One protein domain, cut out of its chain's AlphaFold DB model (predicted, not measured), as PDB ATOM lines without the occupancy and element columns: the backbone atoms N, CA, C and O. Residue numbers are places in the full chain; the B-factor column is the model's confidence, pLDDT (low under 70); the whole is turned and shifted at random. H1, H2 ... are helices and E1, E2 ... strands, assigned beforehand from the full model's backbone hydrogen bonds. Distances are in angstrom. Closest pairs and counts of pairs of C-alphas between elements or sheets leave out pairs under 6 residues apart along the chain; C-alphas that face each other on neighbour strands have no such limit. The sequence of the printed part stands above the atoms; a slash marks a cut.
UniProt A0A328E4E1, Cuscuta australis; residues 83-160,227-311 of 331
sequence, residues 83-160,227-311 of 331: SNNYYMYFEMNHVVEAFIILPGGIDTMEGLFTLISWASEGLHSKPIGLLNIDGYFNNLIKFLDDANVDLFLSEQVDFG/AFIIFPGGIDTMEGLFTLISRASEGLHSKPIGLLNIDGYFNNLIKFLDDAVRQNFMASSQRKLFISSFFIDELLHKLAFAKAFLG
ATOM      1  N   SER A  83     231.908 276.989 396.612       79.12
ATOM      2  CA  SER A  83     232.623 278.269 396.584       79.12
ATOM      3  C   SER A  83     233.657 278.367 395.455       79.12
ATOM      4  O   SER A  83     233.939 279.472 394.994       79.12
ATOM      5  N   ASN A  84     234.232 277.242 395.017       81.94
ATOM      6  CA  ASN A  84     235.172 277.143 393.893       81.94
ATOM      7  C   ASN A  84     235.324 275.688 393.398       81.94
ATOM      8  O   ASN A  84     234.817 274.754 394.028       81.94
ATOM      9  N   ASN A  85     236.065 275.504 392.298       83.00
ATOM     10  CA  ASN A  85     236.294 274.200 391.661       83.00
ATOM     11  C   ASN A  85     237.000 273.200 392.589       83.00
ATOM     12  O   ASN A  85     236.619 272.034 392.629       83.00
ATOM     13  N   TYR A  86     237.959 273.639 393.410       84.94
ATOM     14  CA  TYR A  86     238.634 272.757 394.370       84.94
ATOM     15  C   TYR A  86     237.642 272.117 395.351       84.94
ATOM     16  O   TYR A  86     237.649 270.899 395.537       84.94
ATOM     17  N   TYR A  87     236.738 272.909 395.938       84.12
ATOM     18  CA  TYR A  87     235.698 272.371 396.823       84.12
ATOM     19  C   TYR A  87     234.667 271.522 396.076       84.12
ATOM     20  O   TYR A  87     234.158 270.556 396.644       84.12
ATOM     21  N   MET A  88     234.392 271.830 394.805       88.06
ATOM     22  CA  MET A  88     233.568 270.977 393.950       88.06
ATOM     23  C   MET A  88     234.156 269.562 393.859       88.06
ATOM     24  O   MET A  88     233.478 268.592 394.202       88.06
ATOM     25  N   TYR A  89     235.430 269.444 393.470       89.25
ATOM     26  CA  TYR A  89     236.116 268.154 393.357       89.25
ATOM     27  C   TYR A  89     236.249 267.457 394.709       89.25
ATOM     28  O   TYR A  89     236.093 266.238 394.798       89.25
ATOM     29  N   PHE A  90     236.471 268.222 395.779       87.31
ATOM     30  CA  PHE A  90     236.550 267.694 397.134       87.31
ATOM     31  C   PHE A  90     235.236 267.028 397.560       87.31
ATOM     32  O   PHE A  90     235.247 265.881 398.009       87.31
ATOM     33  N   GLU A  91     234.099 267.706 397.397       86.25
ATOM     34  CA  GLU A  91     232.783 267.156 397.748       86.25
ATOM     35  C   GLU A  91     232.425 265.961 396.851       86.25
ATOM     36  O   GLU A  91     231.984 264.925 397.356       86.25
ATOM     37  N   MET A  92     232.713 266.032 395.543       87.38
ATOM     38  CA  MET A  92     232.572 264.882 394.638       87.38
ATOM     39  C   MET A  92     233.377 263.680 395.150       87.38
ATOM     40  O   MET A  92     232.842 262.576 395.274       87.38
ATOM     41  N   ASN A  93     234.627 263.901 395.564       88.12
ATOM     42  CA  ASN A  93     235.479 262.877 396.156       88.12
ATOM     43  C   ASN A  93     234.966 262.335 397.501       88.12
ATOM     44  O   ASN A  93     235.505 261.346 397.979       88.12
ATOM     45  N   HIS A  94     233.917 262.871 398.117       85.69
ATOM     46  CA  HIS A  94     233.297 262.245 399.294       85.69
ATOM     47  C   HIS A  94     232.103 261.361 398.941       85.69
ATOM     48  O   HIS A  94     231.793 260.434 399.690       85.69
ATOM     49  N   VAL A  95     231.455 261.616 397.805       85.25
ATOM     50  CA  VAL A  95     230.170 260.992 397.461       85.25
ATOM     51  C   VAL A  95     230.260 259.947 396.353       85.25
ATOM     52  O   VAL A  95     229.417 259.058 396.313       85.25
ATOM     53  N   VAL A  96     231.263 260.023 395.471       86.44
ATOM     54  CA  VAL A  96     231.404 259.078 394.347       86.44
ATOM     55  C   VAL A  96     232.233 257.850 394.717       86.44
ATOM     56  O   VAL A  96     233.074 257.908 395.610       86.44
ATOM     57  N   GLU A  97     232.063 256.747 393.994       89.25
ATOM     58  CA  GLU A  97     232.906 255.546 394.132       89.25
ATOM     59  C   GLU A  97     234.052 255.516 393.108       89.25
ATOM     60  O   GLU A  97     235.115 254.958 393.376       89.25
ATOM     61  N   ALA A  98     233.860 256.170 391.961       91.56
ATOM     62  CA  ALA A  98     234.830 256.307 390.883       91.56
ATOM     63  C   ALA A  98     234.583 257.610 390.107       91.56
ATOM     64  O   ALA A  98     233.493 258.183 390.169       91.56
ATOM     65  N   PHE A  99     235.588 258.047 389.352       94.25
ATOM     66  CA  PHE A  99     235.506 259.192 388.453       94.25
ATOM     67  C   PHE A  99     235.558 258.731 386.998       94.25
ATOM     68  O   PHE A  99     236.399 257.911 386.629       94.25
ATOM     69  N   ILE A 100     234.684 259.288 386.163       92.56
ATOM     70  CA  ILE A 100     234.720 259.114 384.709       92.56
ATOM     71  C   ILE A 100     234.900 260.495 384.091       92.56
ATOM     72  O   ILE A 100     234.082 261.387 384.301       92.56
ATOM     73  N   ILE A 101     235.975 260.660 383.331       94.06
ATOM     74  CA  ILE A 101     236.318 261.902 382.651       94.06
ATOM     75  C   ILE A 101     235.860 261.800 381.203       94.06
ATOM     76  O   ILE A 101     236.292 260.924 380.447       94.06
ATOM     77  N   LEU A 102     234.952 262.695 380.831       93.06
ATOM     78  CA  LEU A 102     234.405 262.814 379.484       93.06
ATOM     79  C   LEU A 102     235.246 263.790 378.651       93.06
ATOM     80  O   LEU A 102     235.949 264.617 379.229       93.06
ATOM     81  N   PRO A 103     235.178 263.740 377.308       93.56
ATOM     82  CA  PRO A 103     235.727 264.801 376.470       93.56
ATOM     83  C   PRO A 103     235.214 266.181 376.894       93.56
ATOM     84  O   PRO A 103     234.015 266.355 377.109       93.56
ATOM     85  N   GLY A 104     236.120 267.148 377.025       92.06
ATOM     86  CA  GLY A 104     235.806 268.449 377.603       92.06
ATOM     87  C   GLY A 104     236.993 269.407 377.590       92.06
ATOM     88  O   GLY A 104     238.095 269.052 377.186       92.06
ATOM     89  N   GLY A 105     236.746 270.658 377.970       91.19
ATOM     90  CA  GLY A 105     237.717 271.747 377.859       91.19
ATOM     91  C   GLY A 105     238.712 271.836 379.015       91.19
ATOM     92  O   GLY A 105     239.087 270.845 379.640       91.19
ATOM     93  N   ILE A 106     239.127 273.069 379.311       91.12
ATOM     94  CA  ILE A 106     240.085 273.382 380.381       91.12
ATOM     95  C   ILE A 106     239.615 272.885 381.748       91.12
ATOM     96  O   ILE A 106     240.401 272.245 382.437       91.12
ATOM     97  N   ASP A 107     238.354 273.106 382.112       89.50
ATOM     98  CA  ASP A 107     237.856 272.745 383.448       89.50
ATOM     99  C   ASP A 107     237.865 271.226 383.661       89.50
ATOM    100  O   ASP A 107     238.196 270.725 384.732       89.50
ATOM    101  N   THR A 108     237.594 270.462 382.597       92.62
ATOM    102  CA  THR A 108     237.723 269.002 382.613       92.62
ATOM    103  C   THR A 108     239.166 268.568 382.867       92.62
ATOM    104  O   THR A 108     239.394 267.599 383.591       92.62
ATOM    105  N   MET A 109     240.143 269.270 382.286       94.06
ATOM    106  CA  MET A 109     241.562 268.977 382.500       94.06
ATOM    107  C   MET A 109     242.023 269.394 383.896       94.06
ATOM    108  O   MET A 109     242.729 268.623 384.541       94.06
ATOM    109  N   GLU A 110     241.572 270.548 384.395       91.69
ATOM    110  CA  GLU A 110     241.814 270.977 385.777       91.69
ATOM    111  C   GLU A 110     241.347 269.896 386.761       91.69
ATOM    112  O   GLU A 110     242.124 269.450 387.608       91.69
ATOM    113  N   GLY A 111     240.112 269.409 386.607       92.12
ATOM    114  CA  GLY A 111     239.574 268.339 387.443       92.12
ATOM    115  C   GLY A 111     240.350 267.029 387.322       92.12
ATOM    116  O   GLY A 111     240.700 266.432 388.338       92.12
ATOM    117  N   LEU A 112     240.670 266.591 386.099       94.31
ATOM    118  CA  LEU A 112     241.452 265.372 385.863       94.31
ATOM    119  C   LEU A 112     242.801 265.410 386.593       94.31
ATOM    120  O   LEU A 112     243.116 264.481 387.337       94.31
ATOM    121  N   PHE A 113     243.593 266.465 386.392       92.44
ATOM    122  CA  PHE A 113     244.930 266.550 386.982       92.44
ATOM    123  C   PHE A 113     244.889 266.776 388.496       92.44
ATOM    124  O   PHE A 113     245.708 266.189 389.197       92.44
ATOM    125  N   THR A 114     243.889 267.501 389.012       90.38
ATOM    126  CA  THR A 114     243.643 267.610 390.463       90.38
ATOM    127  C   THR A 114     243.386 266.236 391.088       90.38
ATOM    128  O   THR A 114     243.979 265.886 392.105       90.38
ATOM    129  N   LEU A 115     242.536 265.413 390.465       91.81
ATOM    130  CA  LEU A 115     242.212 264.078 390.974       91.81
ATOM    131  C   LEU A 115     243.404 263.112 390.880       91.81
ATOM    132  O   LEU A 115     243.632 262.325 391.795       91.81
ATOM    133  N   ILE A 116     244.195 263.158 389.802       91.12
ATOM    134  CA  ILE A 116     245.407 262.323 389.712       91.12
ATOM    135  C   ILE A 116     246.436 262.755 390.766       91.12
ATOM    136  O   ILE A 116     247.018 261.895 391.427       91.12
ATOM    137  N   SER A 117     246.624 264.064 390.954       86.56
ATOM    138  CA  SER A 117     247.507 264.636 391.977       86.56
ATOM    139  C   SER A 117     247.127 264.113 393.365       86.56
ATOM    140  O   SER A 117     247.919 263.430 394.018       86.56
ATOM    141  N   TRP A 118     245.857 264.255 393.755       86.94
ATOM    142  CA  TRP A 118     245.343 263.750 395.029       86.94
ATOM    143  C   TRP A 118     245.499 262.238 395.199       86.94
ATOM    144  O   TRP A 118     245.802 261.772 396.301       86.94
ATOM    145  N   ALA A 119     245.308 261.458 394.133       87.81
ATOM    146  CA  ALA A 119     245.557 260.023 394.169       87.81
ATOM    147  C   ALA A 119     247.038 259.716 394.450       87.81
ATOM    148  O   ALA A 119     247.342 258.877 395.300       87.81
ATOM    149  N   SER A 120     247.954 260.422 393.781       82.31
ATOM    150  CA  SER A 120     249.404 260.249 393.942       82.31
ATOM    151  C   SER A 120     249.897 260.637 395.343       82.31
ATOM    152  O   SER A 120     250.787 259.993 395.898       82.31
ATOM    153  N   GLU A 121     249.250 261.620 395.972       78.06
ATOM    154  CA  GLU A 121     249.549 262.075 397.333       78.06
ATOM    155  C   GLU A 121     248.899 261.217 398.436       78.06
ATOM    156  O   GLU A 121     249.147 261.433 399.637       78.06
ATOM    157  N   GLY A 122     248.070 260.243 398.041       81.50
ATOM    158  CA  GLY A 122     247.340 259.342 398.929       81.50
ATOM    159  C   GLY A 122     246.097 259.959 399.578       81.50
ATOM    160  O   GLY A 122     245.630 259.450 400.598       81.50
ATOM    161  N   LEU A 123     245.560 261.050 399.025       82.88
ATOM    162  CA  LEU A 123     244.330 261.692 399.508       82.88
ATOM    163  C   LEU A 123     243.067 260.917 399.096       82.88
ATOM    164  O   LEU A 123     242.028 261.045 399.746       82.88
ATOM    165  N   HIS A 124     243.147 260.083 398.057       89.69
ATOM    166  CA  HIS A 124     242.146 259.063 397.739       89.69
ATOM    167  C   HIS A 124     242.742 257.905 396.929       89.69
ATOM    168  O   HIS A 124     243.853 257.986 396.424       89.69
ATOM    169  N   SER A 125     241.973 256.826 396.765       90.81
ATOM    170  CA  SER A 125     242.348 255.640 395.973       90.81
ATOM    171  C   SER A 125     241.296 255.246 394.928       90.81
ATOM    172  O   SER A 125     241.309 254.135 394.402       90.81
ATOM    173  N   LYS A 126     240.343 256.143 394.657       93.31
ATOM    174  CA  LYS A 126     239.228 255.892 393.740       93.31
ATOM    175  C   LYS A 126     239.708 255.740 392.294       93.31
ATOM    176  O   LYS A 126     240.586 256.502 391.887       93.31
ATOM    177  N   PRO A 127     239.121 254.821 391.508       94.38
ATOM    178  CA  PRO A 127     239.437 254.697 390.091       94.38
ATOM    179  C   PRO A 127     239.099 255.976 389.318       94.38
ATOM    180  O   PRO A 127     238.051 256.583 389.549       94.38
ATOM    181  N   ILE A 128     239.961 256.338 388.368       94.56
ATOM    182  CA  ILE A 128     239.743 257.427 387.410       94.56
ATOM    183  C   ILE A 128     239.789 256.818 386.006       94.56
ATOM    184  O   ILE A 128     240.818 256.287 385.592       94.56
ATOM    185  N   GLY A 129     238.672 256.862 385.282       93.31
ATOM    186  CA  GLY A 129     238.565 256.378 383.906       93.31
ATOM    187  C   GLY A 129     238.477 257.526 382.905       93.31
ATOM    188  O   GLY A 129     237.696 258.454 383.101       93.31
ATOM    189  N   LEU A 130     239.230 257.447 381.804       93.75
ATOM    190  CA  LEU A 130     239.082 258.350 380.659       93.75
ATOM    191  C   LEU A 130     238.154 257.720 379.617       93.75
ATOM    192  O   LEU A 130     238.481 256.680 379.039       93.75
ATOM    193  N   LEU A 131     237.022 258.358 379.319       93.44
ATOM    194  CA  LEU A 131     236.155 257.918 378.230       93.44
ATOM    195  C   LEU A 131     236.680 258.461 376.895       93.44
ATOM    196  O   LEU A 131     236.325 259.554 376.451       93.44
ATOM    197  N   ASN A 132     237.561 257.693 376.253       94.00
ATOM    198  CA  ASN A 132     238.244 258.105 375.026       94.00
ATOM    199  C   ASN A 132     237.382 257.917 373.765       94.00
ATOM    200  O   ASN A 132     237.532 256.955 373.012       94.00
ATOM    201  N   ILE A 133     236.470 258.858 373.532       93.44
ATOM    202  CA  ILE A 133     235.559 258.836 372.383       93.44
ATOM    203  C   ILE A 133     236.304 259.287 371.123       93.44
ATOM    204  O   ILE A 133     236.820 260.400 371.066       93.44
ATOM    205  N   ASP A 134     236.329 258.429 370.099       91.94
ATOM    206  CA  ASP A 134     236.919 258.723 368.779       91.94
ATOM    207  C   ASP A 134     238.385 259.201 368.849       91.94
ATOM    208  O   ASP A 134     238.843 259.988 368.025       91.94
ATOM    209  N   GLY A 135     239.124 258.735 369.861       94.06
ATOM    210  CA  GLY A 135     240.526 259.088 370.065       94.06
ATOM    211  C   GLY A 135     240.765 260.497 370.614       94.06
ATOM    212  O   GLY A 135     241.886 260.995 370.503       94.06
ATOM    213  N   TYR A 136     239.749 261.141 371.198       95.38
ATOM    214  CA  TYR A 136     239.847 262.479 371.784       95.38
ATOM    215  C   TYR A 136     241.059 262.659 372.716       95.38
ATOM    216  O   TYR A 136     241.788 263.642 372.605       95.38
ATOM    217  N   PHE A 137     241.327 261.683 373.584       96.44
ATOM    218  CA  PHE A 137     242.434 261.730 374.540       96.44
ATOM    219  C   PHE A 137     243.756 261.182 373.991       96.44
ATOM    220  O   PHE A 137     244.726 261.141 374.733       96.44
ATOM    221  N   ASN A 138     243.862 260.785 372.718       96.88
ATOM    222  CA  ASN A 138     245.068 260.109 372.210       96.88
ATOM    223  C   ASN A 138     246.345 260.940 372.381       96.88
ATOM    224  O   ASN A 138     247.365 260.413 372.816       96.88
ATOM    225  N   ASN A 139     246.303 262.236 372.053       96.50
ATOM    226  CA  ASN A 139     247.469 263.104 372.228       96.50
ATOM    227  C   ASN A 139     247.749 263.377 373.719       96.50
ATOM    228  O   ASN A 139     248.910 263.487 374.095       96.50
ATOM    229  N   LEU A 140     246.721 263.429 374.575       95.06
ATOM    230  CA  LEU A 140     246.907 263.567 376.024       95.06
ATOM    231  C   LEU A 140     247.551 262.312 376.626       95.06
ATOM    232  O   LEU A 140     248.512 262.421 377.372       95.06
ATOM    233  N   ILE A 141     247.064 261.126 376.264       94.19
ATOM    234  CA  ILE A 141     247.628 259.841 376.693       94.19
ATOM    235  C   ILE A 141     249.082 259.742 376.233       94.19
ATOM    236  O   ILE A 141     249.956 259.475 377.043       94.19
ATOM    237  N   LYS A 142     249.362 260.079 374.968       93.06
ATOM    238  CA  LYS A 142     250.734 260.115 374.453       93.06
ATOM    239  C   LYS A 142     251.623 261.092 375.228       93.06
ATOM    240  O   LYS A 142     252.779 260.790 375.479       93.06
ATOM    241  N   PHE A 143     251.101 262.264 375.595       92.94
ATOM    242  CA  PHE A 143     251.822 263.204 376.451       92.94
ATOM    243  C   PHE A 143     252.154 262.579 377.812       92.94
ATOM    244  O   PHE A 143     253.298 262.669 378.237       92.94
ATOM    245  N   LEU A 144     251.189 261.922 378.461       88.88
ATOM    246  CA  LEU A 144     251.400 261.255 379.748       88.88
ATOM    247  C   LEU A 144     252.419 260.106 379.645       88.88
ATOM    248  O   LEU A 144     253.253 259.964 380.534       88.88
ATOM    249  N   ASP A 145     252.396 259.334 378.557       86.69
ATOM    250  CA  ASP A 145     253.362 258.258 378.305       86.69
ATOM    251  C   ASP A 145     254.784 258.808 378.085       86.69
ATOM    252  O   ASP A 145     255.750 258.304 378.659       86.69
ATOM    253  N   ASP A 146     254.915 259.863 377.272       81.62
ATOM    254  CA  ASP A 146     256.205 260.472 376.920       81.62
ATOM    255  C   ASP A 146     256.814 261.248 378.110       81.62
ATOM    256  O   ASP A 146     258.035 261.333 378.244       81.62
ATOM    257  N   ALA A 147     255.976 261.810 378.988       71.44
ATOM    258  CA  ALA A 147     256.391 262.645 380.113       71.44
ATOM    259  C   ALA A 147     257.019 261.873 381.290       71.44
ATOM    260  O   ALA A 147     257.544 262.523 382.191       71.44
ATOM    261  N   ASN A 148     256.975 260.529 381.289       60.06
ATOM    262  CA  ASN A 148     257.440 259.640 382.368       60.06
ATOM    263  C   ASN A 148     257.178 260.247 383.757       60.06
ATOM    264  O   ASN A 148     258.103 260.688 384.440       60.06
ATOM    265  N   VAL A 149     255.886 260.376 384.076       51.12
ATOM    266  CA  VAL A 149     255.340 261.339 385.039       51.12
ATOM    267  C   VAL A 149     255.701 261.017 386.492       51.12
ATOM    268  O   VAL A 149     254.851 260.638 387.293       51.12
ATOM    269  N   ASP A 150     256.962 261.214 386.851       38.66
ATOM    270  CA  ASP A 150     257.391 261.359 388.234       38.66
ATOM    271  C   ASP A 150     257.240 262.824 388.664       38.66
ATOM    272  O   ASP A 150     257.316 263.762 387.862       38.66
ATOM    273  N   LEU A 151     256.956 263.015 389.952       34.53
ATOM    274  CA  LEU A 151     256.637 264.301 390.564       34.53
ATOM    275  C   LEU A 151     257.775 265.316 390.345       34.53
ATOM    276  O   LEU A 151     258.774 265.339 391.061       34.53
ATOM    277  N   PHE A 152     257.608 266.195 389.364       32.69
ATOM    278  CA  PHE A 152     258.434 267.385 389.213       32.69
ATOM    279  C   PHE A 152     257.507 268.585 389.176       32.69
ATOM    280  O   PHE A 152     256.842 268.848 388.175       32.69
ATOM    281  N   LEU A 153     257.440 269.287 390.302       37.62
ATOM    282  CA  LEU A 153     256.863 270.617 390.367       37.62
ATOM    283  C   LEU A 153     257.824 271.583 389.672       37.62
ATOM    284  O   LEU A 153     259.011 271.597 389.996       37.62
ATOM    285  N   SER A 154     257.322 272.441 388.788       38.62
ATOM    286  CA  SER A 154     257.999 273.691 388.433       38.62
ATOM    287  C   SER A 154     257.043 274.694 387.805       38.62
ATOM    288  O   SER A 154     256.917 274.790 386.587       38.62
ATOM    289  N   GLU A 155     256.450 275.507 388.671       48.28
ATOM    290  CA  GLU A 155     256.048 276.863 388.324       48.28
ATOM    291  C   GLU A 155     257.123 277.832 388.799       48.28
ATOM    292  O   GLU A 155     257.622 277.725 389.926       48.28
ATOM    293  N   GLN A 156     257.510 278.753 387.927       48.38
ATOM    294  CA  GLN A 156     258.511 279.763 388.219       48.38
ATOM    295  C   GLN A 156     258.042 281.104 387.676       48.38
ATOM    296  O   GLN A 156     257.620 281.209 386.528       48.38
ATOM    297  N   VAL A 157     258.132 282.142 388.502       47.97
ATOM    298  CA  VAL A 157     257.897 283.526 388.080       47.97
ATOM    299  C   VAL A 157     258.982 284.439 388.629       47.97
ATOM    300  O   VAL A 157     259.063 284.572 389.846       47.97
ATOM    301  N   ASP A 158     259.802 285.074 387.790       51.62
ATOM    302  CA  ASP A 158     259.582 286.444 387.276       51.62
ATOM    303  C   ASP A 158     260.855 287.052 386.668       51.62
ATOM    304  O   ASP A 158     261.990 286.680 386.970       51.62
ATOM    305  N   PHE A 159     260.645 288.063 385.835       49.53
ATOM    306  CA  PHE A 159     261.664 288.964 385.332       49.53
ATOM    307  C   PHE A 159     262.244 289.860 386.435       49.53
ATOM    308  O   PHE A 159     261.521 290.503 387.193       49.53
ATOM    309  N   GLY A 160     263.574 289.989 386.473       54.59
ATOM    310  CA  GLY A 160     264.250 290.997 387.302       54.59
ATOM    311  C   GLY A 160     264.513 290.577 388.753       54.59
ATOM    312  O   GLY A 160     264.028 291.208 389.690       54.59
ATOM    313  N   ALA A 227     254.143 287.195 385.716       87.00
ATOM    314  CA  ALA A 227     253.906 286.231 384.631       87.00
ATOM    315  C   ALA A 227     254.306 284.793 385.002       87.00
ATOM    316  O   ALA A 227     255.366 284.572 385.562       87.00
ATOM    317  N   PHE A 228     253.530 283.786 384.624       88.81
ATOM    318  CA  PHE A 228     253.865 282.389 384.908       88.81
ATOM    319  C   PHE A 228     254.799 281.787 383.861       88.81
ATOM    320  O   PHE A 228     254.537 281.911 382.667       88.81
ATOM    321  N   ILE A 229     255.855 281.095 384.297       89.69
ATOM    322  CA  ILE A 229     256.683 280.224 383.455       89.69
ATOM    323  C   ILE A 229     256.543 278.792 383.962       89.69
ATOM    324  O   ILE A 229     256.813 278.491 385.125       89.69
ATOM    325  N   ILE A 230     256.132 277.911 383.062       89.88
ATOM    326  CA  ILE A 230     255.878 276.501 383.310       89.88
ATOM    327  C   ILE A 230     256.960 275.703 382.596       89.88
ATOM    328  O   ILE A 230     257.115 275.780 381.373       89.88
ATOM    329  N   PHE A 231     257.728 274.962 383.381       88.25
ATOM    330  CA  PHE A 231     258.775 274.072 382.890       88.25
ATOM    331  C   PHE A 231     258.217 272.659 382.683       88.25
ATOM    332  O   PHE A 231     257.153 272.340 383.222       88.25
ATOM    333  N   PRO A 232     258.922 271.798 381.925       87.88
ATOM    334  CA  PRO A 232     258.621 270.372 381.891       87.88
ATOM    335  C   PRO A 232     258.519 269.797 383.307       87.88
ATOM    336  O   PRO A 232     259.403 270.020 384.132       87.88
ATOM    337  N   GLY A 233     257.437 269.078 383.592       83.88
ATOM    338  CA  GLY A 233     257.151 268.598 384.938       83.88
ATOM    339  C   GLY A 233     255.983 267.620 384.997       83.88
ATOM    340  O   GLY A 233     255.275 267.426 384.009       83.88
ATOM    341  N   GLY A 234     255.805 267.011 386.168       84.44
ATOM    342  CA  GLY A 234     254.870 265.911 386.401       84.44
ATOM    343  C   GLY A 234     253.398 266.326 386.540       84.44
ATOM    344  O   GLY A 234     253.004 267.425 386.144       84.44
ATOM    345  N   ILE A 235     252.586 265.450 387.151       85.50
ATOM    346  CA  ILE A 235     251.141 265.658 387.362       85.50
ATOM    347  C   ILE A 235     250.852 266.984 388.062       85.50
ATOM    348  O   ILE A 235     250.018 267.741 387.578       85.50
ATOM    349  N   ASP A 236     251.566 267.307 389.134       82.31
ATOM    350  CA  ASP A 236     251.294 268.521 389.909       82.31
ATOM    351  C   ASP A 236     251.569 269.807 389.110       82.31
ATOM    352  O   ASP A 236     250.888 270.817 389.279       82.31
ATOM    353  N   THR A 237     252.545 269.774 388.191       85.56
ATOM    354  CA  THR A 237     252.781 270.890 387.259       85.56
ATOM    355  C   THR A 237     251.618 271.026 386.275       85.56
ATOM    356  O   THR A 237     251.271 272.138 385.883       85.56
ATOM    357  N   MET A 238     250.990 269.915 385.877       90.56
ATOM    358  CA  MET A 238     249.802 269.947 385.019       90.56
ATOM    359  C   MET A 238     248.561 270.413 385.784       90.56
ATOM    360  O   MET A 238     247.799 271.208 385.239       90.56
ATOM    361  N   GLU A 239     248.388 269.992 387.042       88.62
ATOM    362  CA  GLU A 239     247.362 270.529 387.951       88.62
ATOM    363  C   GLU A 239     247.477 272.058 388.014       88.62
ATOM    364  O   GLU A 239     246.519 272.758 387.688       88.62
ATOM    365  N   GLY A 240     248.671 272.575 388.322       86.94
ATOM    366  CA  GLY A 240     248.933 274.014 388.381       86.94
ATOM    367  C   GLY A 240     248.662 274.736 387.066       86.94
ATOM    368  O   GLY A 240     247.889 275.694 387.032       86.94
ATOM    369  N   LEU A 241     249.191 274.219 385.951       91.25
ATOM    370  CA  LEU A 241     248.953 274.777 384.620       91.25
ATOM    371  C   LEU A 241     247.455 274.915 384.309       91.25
ATOM    372  O   LEU A 241     247.010 275.984 383.882       91.25
ATOM    373  N   PHE A 242     246.671 273.855 384.501       92.56
ATOM    374  CA  PHE A 242     245.247 273.888 384.173       92.56
ATOM    375  C   PHE A 242     244.438 274.738 385.155       92.56
ATOM    376  O   PHE A 242     243.534 275.443 384.706       92.56
ATOM    377  N   THR A 243     244.811 274.784 386.438       89.06
ATOM    378  CA  THR A 243     244.236 275.739 387.396       89.06
ATOM    379  C   THR A 243     244.525 277.185 386.991       89.06
ATOM    380  O   THR A 243     243.622 278.022 387.016       89.06
ATOM    381  N   LEU A 244     245.743 277.509 386.552       89.62
ATOM    382  CA  LEU A 244     246.076 278.851 386.067       89.62
ATOM    383  C   LEU A 244     245.280 279.214 384.804       89.62
ATOM    384  O   LEU A 244     244.740 280.316 384.711       89.62
ATOM    385  N   ILE A 245     245.154 278.300 383.837       91.06
ATOM    386  CA  ILE A 245     244.376 278.575 382.619       91.06
ATOM    387  C   ILE A 245     242.880 278.722 382.939       91.06
ATOM    388  O   ILE A 245     242.250 279.640 382.410       91.06
ATOM    389  N   SER A 246     242.312 277.864 383.796       90.19
ATOM    390  CA  SER A 246     240.894 277.934 384.178       90.19
ATOM    391  C   SER A 246     240.585 279.283 384.830       90.19
ATOM    392  O   SER A 246     239.762 280.048 384.317       90.19
ATOM    393  N   ARG A 247     241.373 279.678 385.838       89.06
ATOM    394  CA  ARG A 247     241.236 280.970 386.528       89.06
ATOM    395  C   ARG A 247     241.407 282.167 385.593       89.06
ATOM    396  O   ARG A 247     240.682 283.153 385.724       89.06
ATOM    397  N   ALA A 248     242.342 282.101 384.646       89.56
ATOM    398  CA  ALA A 248     242.489 283.135 383.625       89.56
ATOM    399  C   ALA A 248     241.252 283.216 382.715       89.56
ATOM    400  O   ALA A 248     240.811 284.310 382.367       89.56
ATOM    401  N   SER A 249     240.662 282.072 382.355       87.88
ATOM    402  CA  SER A 249     239.464 282.016 381.514       87.88
ATOM    403  C   SER A 249     238.202 282.534 382.209       87.88
ATOM    404  O   SER A 249     237.350 283.131 381.555       87.88
ATOM    405  N   GLU A 250     238.135 282.398 383.534       86.25
ATOM    406  CA  GLU A 250     237.105 282.986 384.399       86.25
ATOM    407  C   GLU A 250     237.346 284.479 384.694       86.25
ATOM    408  O   GLU A 250     236.525 285.138 385.333       86.25
ATOM    409  N   GLY A 251     238.474 285.040 384.244       86.50
ATOM    410  CA  GLY A 251     238.837 286.439 384.481       86.50
ATOM    411  C   GLY A 251     239.354 286.729 385.893       86.50
ATOM    412  O   GLY A 251     239.437 287.893 386.283       86.50
ATOM    413  N   LEU A 252     239.734 285.704 386.663       85.62
ATOM    414  CA  LEU A 252     240.281 285.857 388.019       85.62
ATOM    415  C   LEU A 252     241.726 286.380 388.027       85.62
ATOM    416  O   LEU A 252     242.201 286.863 389.055       85.62
ATOM    417  N   HIS A 253     242.430 286.297 386.897       88.19
ATOM    418  CA  HIS A 253     243.663 287.034 386.634       88.19
ATOM    419  C   HIS A 253     243.878 287.216 385.129       88.19
ATOM    420  O   HIS A 253     243.277 286.535 384.307       88.19
ATOM    421  N   SER A 254     244.791 288.117 384.774       89.44
ATOM    422  CA  SER A 254     245.197 288.396 383.388       89.44
ATOM    423  C   SER A 254     246.690 288.164 383.143       89.44
ATOM    424  O   SER A 254     247.226 288.557 382.110       89.44
ATOM    425  N   LYS A 255     247.390 287.553 384.105       87.19
ATOM    426  CA  LYS A 255     248.838 287.339 384.025       87.19
ATOM    427  C   LYS A 255     249.206 286.404 382.870       87.19
ATOM    428  O   LYS A 255     248.584 285.346 382.768       87.19
ATOM    429  N   PRO A 256     250.223 286.741 382.058       90.50
ATOM    430  CA  PRO A 256     250.689 285.873 380.983       90.50
ATOM    431  C   PRO A 256     251.157 284.510 381.502       90.50
ATOM    432  O   PRO A 256     251.813 284.448 382.540       90.50
ATOM    433  N   ILE A 257     250.860 283.443 380.758       91.38
ATOM    434  CA  ILE A 257     251.319 282.079 381.049       91.38
ATOM    435  C   ILE A 257     252.240 281.626 379.911       91.38
ATOM    436  O   ILE A 257     251.877 281.688 378.737       91.38
ATOM    437  N   GLY A 258     253.446 281.183 380.247       92.19
ATOM    438  CA  GLY A 258     254.469 280.742 379.308       92.19
ATOM    439  C   GLY A 258     254.867 279.294 379.545       92.19
ATOM    440  O   GLY A 258     255.246 278.938 380.651       92.19
ATOM    441  N   LEU A 259     254.831 278.469 378.504       93.75
ATOM    442  CA  LEU A 259     255.329 277.098 378.508       93.75
ATOM    443  C   LEU A 259     256.730 277.063 377.894       93.75
ATOM    444  O   LEU A 259     256.900 277.381 376.710       93.75
ATOM    445  N   LEU A 260     257.726 276.646 378.674       91.12
ATOM    446  CA  LEU A 260     259.072 276.399 378.167       91.12
ATOM    447  C   LEU A 260     259.139 274.982 377.581       91.12
ATOM    448  O   LEU A 260     259.307 273.995 378.292       91.12
ATOM    449  N   ASN A 261     258.971 274.884 376.266       93.69
ATOM    450  CA  ASN A 261     258.813 273.638 375.522       93.69
ATOM    451  C   ASN A 261     260.154 272.986 375.160       93.69
ATOM    452  O   ASN A 261     260.456 272.790 373.986       93.69
ATOM    453  N   ILE A 262     260.974 272.676 376.164       88.38
ATOM    454  CA  ILE A 262     262.289 272.042 375.975       88.38
ATOM    455  C   ILE A 262     262.108 270.700 375.258       88.38
ATOM    456  O   ILE A 262     261.260 269.902 375.655       88.38
ATOM    457  N   ASP A 263     262.863 270.489 374.177       89.25
ATOM    458  CA  ASP A 263     262.850 269.272 373.348       89.25
ATOM    459  C   ASP A 263     261.455 268.807 372.889       89.25
ATOM    460  O   ASP A 263     261.249 267.654 372.514       89.25
ATOM    461  N   GLY A 264     260.476 269.718 372.869       92.94
ATOM    462  CA  GLY A 264     259.112 269.400 372.464       92.94
ATOM    463  C   GLY A 264     258.266 268.693 373.523       92.94
ATOM    464  O   GLY A 264     257.252 268.099 373.155       92.94
ATOM    465  N   TYR A 265     258.632 268.774 374.808       91.88
ATOM    466  CA  TYR A 265     257.897 268.178 375.932       91.88
ATOM    467  C   TYR A 265     256.374 268.417 375.881       91.88
ATOM    468  O   TYR A 265     255.574 267.498 376.036       91.88
ATOM    469  N   PHE A 266     255.948 269.647 375.589       94.69
ATOM    470  CA  PHE A 266     254.540 270.042 375.529       94.69
ATOM    471  C   PHE A 266     253.879 269.812 374.163       94.69
ATOM    472  O   PHE A 266     252.708 270.145 374.009       94.69
ATOM    473  N   ASN A 267     254.562 269.255 373.155       95.81
ATOM    474  CA  ASN A 267     254.015 269.150 371.793       95.81
ATOM    475  C   ASN A 267     252.692 268.374 371.745       95.81
ATOM    476  O   ASN A 267     251.721 268.828 371.135       95.81
ATOM    477  N   ASN A 268     252.639 267.215 372.401       96.19
ATOM    478  CA  ASN A 268     251.435 266.386 372.429       96.19
ATOM    479  C   ASN A 268     250.311 267.043 373.245       96.19
ATOM    480  O   ASN A 268     249.154 267.000 372.826       96.19
ATOM    481  N   LEU A 269     250.645 267.722 374.348       95.88
ATOM    482  CA  LEU A 269     249.680 268.487 375.141       95.88
ATOM    483  C   LEU A 269     249.086 269.647 374.332       95.88
ATOM    484  O   LEU A 269     247.873 269.815 374.269       95.88
ATOM    485  N   ILE A 270     249.934 270.424 373.660       96.38
ATOM    486  CA  ILE A 270     249.520 271.537 372.804       96.38
ATOM    487  C   ILE A 270     248.604 271.033 371.687       96.38
ATOM    488  O   ILE A 270     247.533 271.599 371.472       96.38
ATOM    489  N   LYS A 271     248.978 269.932 371.030       96.75
ATOM    490  CA  LYS A 271     248.167 269.314 369.980       96.75
ATOM    491  C   LYS A 271     246.817 268.820 370.504       96.75
ATOM    492  O   LYS A 271     245.809 268.991 369.827       96.75
ATOM    493  N   PHE A 272     246.780 268.240 371.705       97.31
ATOM    494  CA  PHE A 272     245.529 267.878 372.372       97.31
ATOM    495  C   PHE A 272     244.619 269.100 372.571       97.31
ATOM    496  O   PHE A 272     243.439 269.046 372.230       97.31
ATOM    497  N   LEU A 273     245.164 270.221 373.050       96.00
ATOM    498  CA  LEU A 273     244.393 271.451 373.251       96.00
ATOM    499  C   LEU A 273     243.919 272.065 371.924       96.00
ATOM    500  O   LEU A 273     242.788 272.541 371.839       96.00
ATOM    501  N   ASP A 274     244.728 272.000 370.865       95.62
ATOM    502  CA  ASP A 274     244.321 272.423 369.518       95.62
ATOM    503  C   ASP A 274     243.171 271.552 368.974       95.62
ATOM    504  O   ASP A 274     242.208 272.063 368.390       95.62
ATOM    505  N   ASP A 275     243.218 270.239 369.218       94.81
ATOM    506  CA  ASP A 275     242.127 269.320 368.894       94.81
ATOM    507  C   ASP A 275     240.865 269.608 369.722       94.81
ATOM    508  O   ASP A 275     239.762 269.578 369.171       94.81
ATOM    509  N   ALA A 276     240.996 269.958 371.006       94.44
ATOM    510  CA  ALA A 276     239.870 270.370 371.842       94.44
ATOM    511  C   ALA A 276     239.182 271.631 371.289       94.44
ATOM    512  O   ALA A 276     237.950 271.671 371.224       94.44
ATOM    513  N   VAL A 277     239.950 272.613 370.800       93.88
ATOM    514  CA  VAL A 277     239.404 273.791 370.101       93.88
ATOM    515  C   VAL A 277     238.685 273.387 368.819       93.88
ATOM    516  O   VAL A 277     237.551 273.803 368.578       93.88
ATOM    517  N   ARG A 278     239.308 272.542 367.990       93.69
ATOM    518  CA  ARG A 278     238.710 272.057 366.734       93.69
ATOM    519  C   ARG A 278     237.395 271.322 366.975       93.69
ATOM    520  O   ARG A 278     236.469 271.438 366.171       93.69
ATOM    521  N   GLN A 279     237.317 270.576 368.073       92.31
ATOM    522  CA  GLN A 279     236.121 269.861 368.493       92.31
ATOM    523  C   GLN A 279     235.118 270.743 369.237       92.31
ATOM    524  O   GLN A 279     234.064 270.231 369.561       92.31
ATOM    525  N   ASN A 280     235.364 272.040 369.428       91.94
ATOM    526  CA  ASN A 280     234.514 272.989 370.163       91.94
ATOM    527  C   ASN A 280     234.467 272.797 371.682       91.94
ATOM    528  O   ASN A 280     233.726 273.504 372.333       91.94
ATOM    529  N   PHE A 281     235.271 271.916 372.277       91.44
ATOM    530  CA  PHE A 281     235.328 271.789 373.741       91.44
ATOM    531  C   PHE A 281     236.101 272.924 374.423       91.44
ATOM    532  O   PHE A 281     236.023 273.083 375.636       91.44
ATOM    533  N   MET A 282     236.867 273.698 373.654       91.56
ATOM    534  CA  MET A 282     237.669 274.813 374.144       91.56
ATOM    535  C   MET A 282     237.503 276.020 373.221       91.56
ATOM    536  O   MET A 282     237.595 275.903 371.998       91.56
ATOM    537  N   ALA A 283     237.322 277.208 373.792       88.81
ATOM    538  CA  ALA A 283     237.305 278.430 373.004       88.81
ATOM    539  C   ALA A 283     238.715 278.778 372.496       88.81
ATOM    540  O   ALA A 283     239.712 278.655 373.209       88.81
ATOM    541  N   SER A 284     238.817 279.320 371.277       89.12
ATOM    542  CA  SER A 284     240.106 279.793 370.743       89.12
ATOM    543  C   SER A 284     240.742 280.889 371.614       89.12
ATOM    544  O   SER A 284     241.965 281.001 371.665       89.12
ATOM    545  N   SER A 285     239.937 281.682 372.332       87.62
ATOM    546  CA  SER A 285     240.427 282.649 373.322       87.62
ATOM    547  C   SER A 285     241.144 281.968 374.488       87.62
ATOM    548  O   SER A 285     242.223 282.418 374.859       87.62
ATOM    549  N   GLN A 286     240.608 280.857 375.007       88.06
ATOM    550  CA  GLN A 286     241.245 280.074 376.072       88.06
ATOM    551  C   GLN A 286     242.584 279.495 375.607       88.06
ATOM    552  O   GLN A 286     243.576 279.560 376.326       88.06
ATOM    553  N   ARG A 287     242.656 279.009 374.362       92.19
ATOM    554  CA  ARG A 287     243.906 278.497 373.780       92.19
ATOM    555  C   ARG A 287     245.016 279.550 373.682       92.19
ATOM    556  O   ARG A 287     246.192 279.191 373.685       92.19
ATOM    557  N   LYS A 288     244.653 280.832 373.597       91.31
ATOM    558  CA  LYS A 288     245.579 281.975 373.538       91.31
ATOM    559  C   LYS A 288     246.015 282.485 374.918       91.31
ATOM    560  O   LYS A 288     246.834 283.395 374.968       91.31
ATOM    561  N   LEU A 289     245.494 281.921 376.016       90.12
ATOM    562  CA  LEU A 289     245.867 282.320 377.382       90.12
ATOM    563  C   LEU A 289     247.302 281.931 377.751       90.12
ATOM    564  O   LEU A 289     247.886 282.535 378.648       90.12
ATOM    565  N   PHE A 290     247.876 280.954 377.050       91.94
ATOM    566  CA  PHE A 290     249.264 280.557 377.226       91.94
ATOM    567  C   PHE A 290     250.039 280.607 375.910       91.94
ATOM    568  O   PHE A 290     249.513 280.382 374.816       91.94
ATOM    569  N   ILE A 291     251.329 280.888 376.037       93.25
ATOM    570  CA  ILE A 291     252.294 280.988 374.948       93.25
ATOM    571  C   ILE A 291     253.328 279.883 375.146       93.25
ATOM    572  O   ILE A 291     253.647 279.547 376.278       93.25
ATOM    573  N   SER A 292     253.874 279.324 374.070       94.75
ATOM    574  CA  SER A 292     255.003 278.393 374.158       94.75
ATOM    575  C   SER A 292     256.220 278.903 373.388       94.75
ATOM    576  O   SER A 292     256.106 279.671 372.422       94.75
ATOM    577  N   SER A 293     257.401 278.494 373.839       94.75
ATOM    578  CA  SER A 293     258.667 278.665 373.126       94.75
ATOM    579  C   SER A 293     259.649 277.573 373.549       94.75
ATOM    580  O   SER A 293     259.591 277.084 374.674       94.75
ATOM    581  N   PHE A 294     260.542 277.197 372.636       93.56
ATOM    582  CA  PHE A 294     261.643 276.267 372.894       93.56
ATOM    583  C   PHE A 294     262.826 276.938 373.613       93.56
ATOM    584  O   PHE A 294     263.683 276.243 374.152       93.56
ATOM    585  N   PHE A 295     262.883 278.273 373.634       89.62
ATOM    586  CA  PHE A 295     264.028 279.040 374.121       89.62
ATOM    587  C   PHE A 295     263.616 280.018 375.219       89.62
ATOM    588  O   PHE A 295     262.633 280.747 375.089       89.62
ATOM    589  N   ILE A 296     264.406 280.070 376.294       86.19
ATOM    590  CA  ILE A 296     264.096 280.907 377.456       86.19
ATOM    591  C   ILE A 296     264.048 282.397 377.100       86.19
ATOM    592  O   ILE A 296     263.079 283.060 377.451       86.19
ATOM    593  N   ASP A 297     265.019 282.909 376.340       87.62
ATOM    594  CA  ASP A 297     265.091 284.335 375.982       87.62
ATOM    595  C   ASP A 297     263.886 284.773 375.137       87.62
ATOM    596  O   ASP A 297     263.298 285.834 375.348       87.62
ATOM    597  N   GLU A 298     263.466 283.914 374.206       91.00
ATOM    598  CA  GLU A 298     262.281 284.146 373.383       91.00
ATOM    599  C   GLU A 298     261.003 284.107 374.234       91.00
ATOM    600  O   GLU A 298     260.154 284.994 374.110       91.00
ATOM    601  N   LEU A 299     260.862 283.112 375.120       89.88
ATOM    602  CA  LEU A 299     259.713 283.007 376.021       89.88
ATOM    603  C   LEU A 299     259.589 284.250 376.901       89.88
ATOM    604  O   LEU A 299     258.515 284.839 377.009       89.88
ATOM    605  N   LEU A 300     260.711 284.671 377.477       88.19
ATOM    606  CA  LEU A 300     260.831 285.879 378.265       88.19
ATOM    607  C   LEU A 300     260.341 287.088 377.448       88.19
ATOM    608  O   LEU A 300     259.414 287.781 377.876       88.19
ATOM    609  N   HIS A 301     260.878 287.332 376.251       89.06
ATOM    610  CA  HIS A 301     260.430 288.454 375.420       89.06
ATOM    611  C   HIS A 301     258.924 288.415 375.113       89.06
ATOM    612  O   HIS A 301     258.262 289.455 375.159       89.06
ATOM    613  N   LYS A 302     258.360 287.232 374.839       90.50
ATOM    614  CA  LYS A 302     256.914 287.062 374.618       90.50
ATOM    615  C   LYS A 302     256.090 287.413 375.855       90.50
ATOM    616  O   LYS A 302     255.064 288.078 375.721       90.50
ATOM    617  N   LEU A 303     256.531 287.012 377.046       88.44
ATOM    618  CA  LEU A 303     255.843 287.325 378.303       88.44
ATOM    619  C   LEU A 303     255.913 288.818 378.634       88.44
ATOM    620  O   LEU A 303     254.901 289.407 379.014       88.44
ATOM    621  N   ALA A 304     257.072 289.450 378.423       86.69
ATOM    622  CA  ALA A 304     257.233 290.892 378.597       86.69
ATOM    623  C   ALA A 304     256.308 291.681 377.652       86.69
ATOM    624  O   ALA A 304     255.645 292.629 378.080       86.69
ATOM    625  N   PHE A 305     256.204 291.251 376.392       87.12
ATOM    626  CA  PHE A 305     255.260 291.820 375.432       87.12
ATOM    627  C   PHE A 305     253.803 291.607 375.870       87.12
ATOM    628  O   PHE A 305     253.042 292.566 375.966       87.12
ATOM    629  N   ALA A 306     253.413 290.375 376.208       86.56
ATOM    630  CA  ALA A 306     252.049 290.062 376.638       86.56
ATOM    631  C   ALA A 306     251.619 290.888 377.863       86.56
ATOM    632  O   ALA A 306     250.487 291.361 377.917       86.56
ATOM    633  N   LYS A 307     252.540 291.125 378.806       82.62
ATOM    634  CA  LYS A 307     252.334 292.007 379.961       82.62
ATOM    635  C   LYS A 307     252.123 293.467 379.547       82.62
ATOM    636  O   LYS A 307     251.223 294.124 380.063       82.62
ATOM    637  N   ALA A 308     252.952 293.989 378.642       79.88
ATOM    638  CA  ALA A 308     252.878 295.383 378.205       79.88
ATOM    639  C   ALA A 308     251.608 295.694 377.391       79.88
ATOM    640  O   ALA A 308     251.131 296.825 377.399       79.88
ATOM    641  N   PHE A 309     251.050 294.687 376.715       72.88
ATOM    642  CA  PHE A 309     249.966 294.839 375.743       72.88
ATOM    643  C   PHE A 309     248.667 294.121 376.138       72.88
ATOM    644  O   PHE A 309     247.856 293.791 375.264       72.88
ATOM    645  N   LEU A 310     248.444 293.904 377.441       65.19
ATOM    646  CA  LEU A 310     247.228 293.298 377.994       65.19
ATOM    647  C   LEU A 310     245.960 293.950 377.404       65.19
ATOM    648  O   LEU A 310     245.683 295.125 377.635       65.19
ATOM    649  N   GLY A 311     245.189 293.177 376.630       54.41
ATOM    650  CA  GLY A 311     243.928 293.617 376.017       54.41
ATOM    651  C   GLY A 311     244.035 294.277 374.634       54.41
ATOM    652  O   GLY A 311     243.007 294.664 374.079       54.41
TER     653      GLY A 311
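What this domain is: This is residues 83 to 160 and 227 to 311 of the 331 residues of a protein of Cuscuta australis (UniProt A0A328E4E1). Two helices, H2 and H4, run side by side in opposite directions through the middle, between a two-stranded sheet, E1 and E2, and a twisted four-stranded sheet, E3 to E6. H7 covers the far face of the larger sheet, H3 and H5 pair along one side, and H1 lies toward the smaller sheet's end. You have 163 printed residues, with seven named helices and six named strands in the order H1 E1 H2 E2 H3 E3 E4 H4 E5 H5 H6 E6 H7, in the mixed class. The larger sheet, E3 E4 E5 E6, is mixed; the smaller is parallel. The whole is compact, with a radius of gyration of the C-alphas of 15.8 A and spans of 47 by 33 by 31 A.

Where its parts are: Find C-alpha 85 at (236.294, 274.200, 391.661); there H1 begins, residues 85 to 95, 15.7 A long. Next come E1, residues 99 to 101, H2, residues 106 to 120, 21.1 A, E2, residues 128 to 130, H3, residues 138 to 146, 12.1 A, and E3, residues 155 to 157. After the cut, find E4, residues 228 to 230, then H4, residues 235 to 249, 20.9 A, from (251.141, 265.658, 387.362). E5, residues 257 to 260, H5, residues 267 to 278, 16.4 A, H6, residues 284 to 287, and E6, residues 290 to 293, follow. H7, residues 296 to 308, 18.3 A, ends at (252.878, 295.383, 378.205).

How they stand to each other: Look first at three layers, helices on both faces of a sheet: H4, at a height of 9.6 A, and H7, at 8.9 A, are on opposite faces of E3 E4 E5 E6. E3 and E4 are antiparallel, with N 156 and O 229 2.9 A apart; E4 and E5 are parallel, with N 258 and O 228 at 2.8 A; E5 and E6 are parallel, with N 259 and O 291 at 2.7 A. H4 touches H2, closest at C-alphas 113 and 239, 4.8 A, at a shallow tilt of 28 degrees, opposite ways. E1 and E2 are parallel neighbours, with N 101 and O 129 at 2.8 A, within hydrogen-bond range; the closest C-alphas of E1 and H2 are those of Ile 101 and Leu 112, 7.0 A apart. H1 and H2 only just touch, with 3 pairs of C-alphas within 8 A, the closest those of Tyr 89 and Gly 111, 6.9 A. H3 touches H5 at C-alphas 143 and 268, 5.1 A, at a shallow tilt of 15 degrees, opposite ways; H5 touches H6 at C-alphas 277 and 284, 6.1 A. Three strand-helix-strand units, parallel neighbour strands with helices between, have right-handed crossovers: E1 H2 E2, E4 H4 E5, and E5 H5 H6 E6. In H1, H2, H3, H4, H5 and H7 every O i to N i+4 pair is within hydrogen-bond range; H6 is too short for such a pair.

The domain as a whole: The C-alphas of Glu 97 and Gly 160, the two farthest apart, are 47.8 A apart. Residues 161 to 226 are not printed; C-alphas 160 and 227 are 11.7 A apart. Of the links printed whole, none is long. Confidence is under 70 at residues 148 to 160 and 310 to 311.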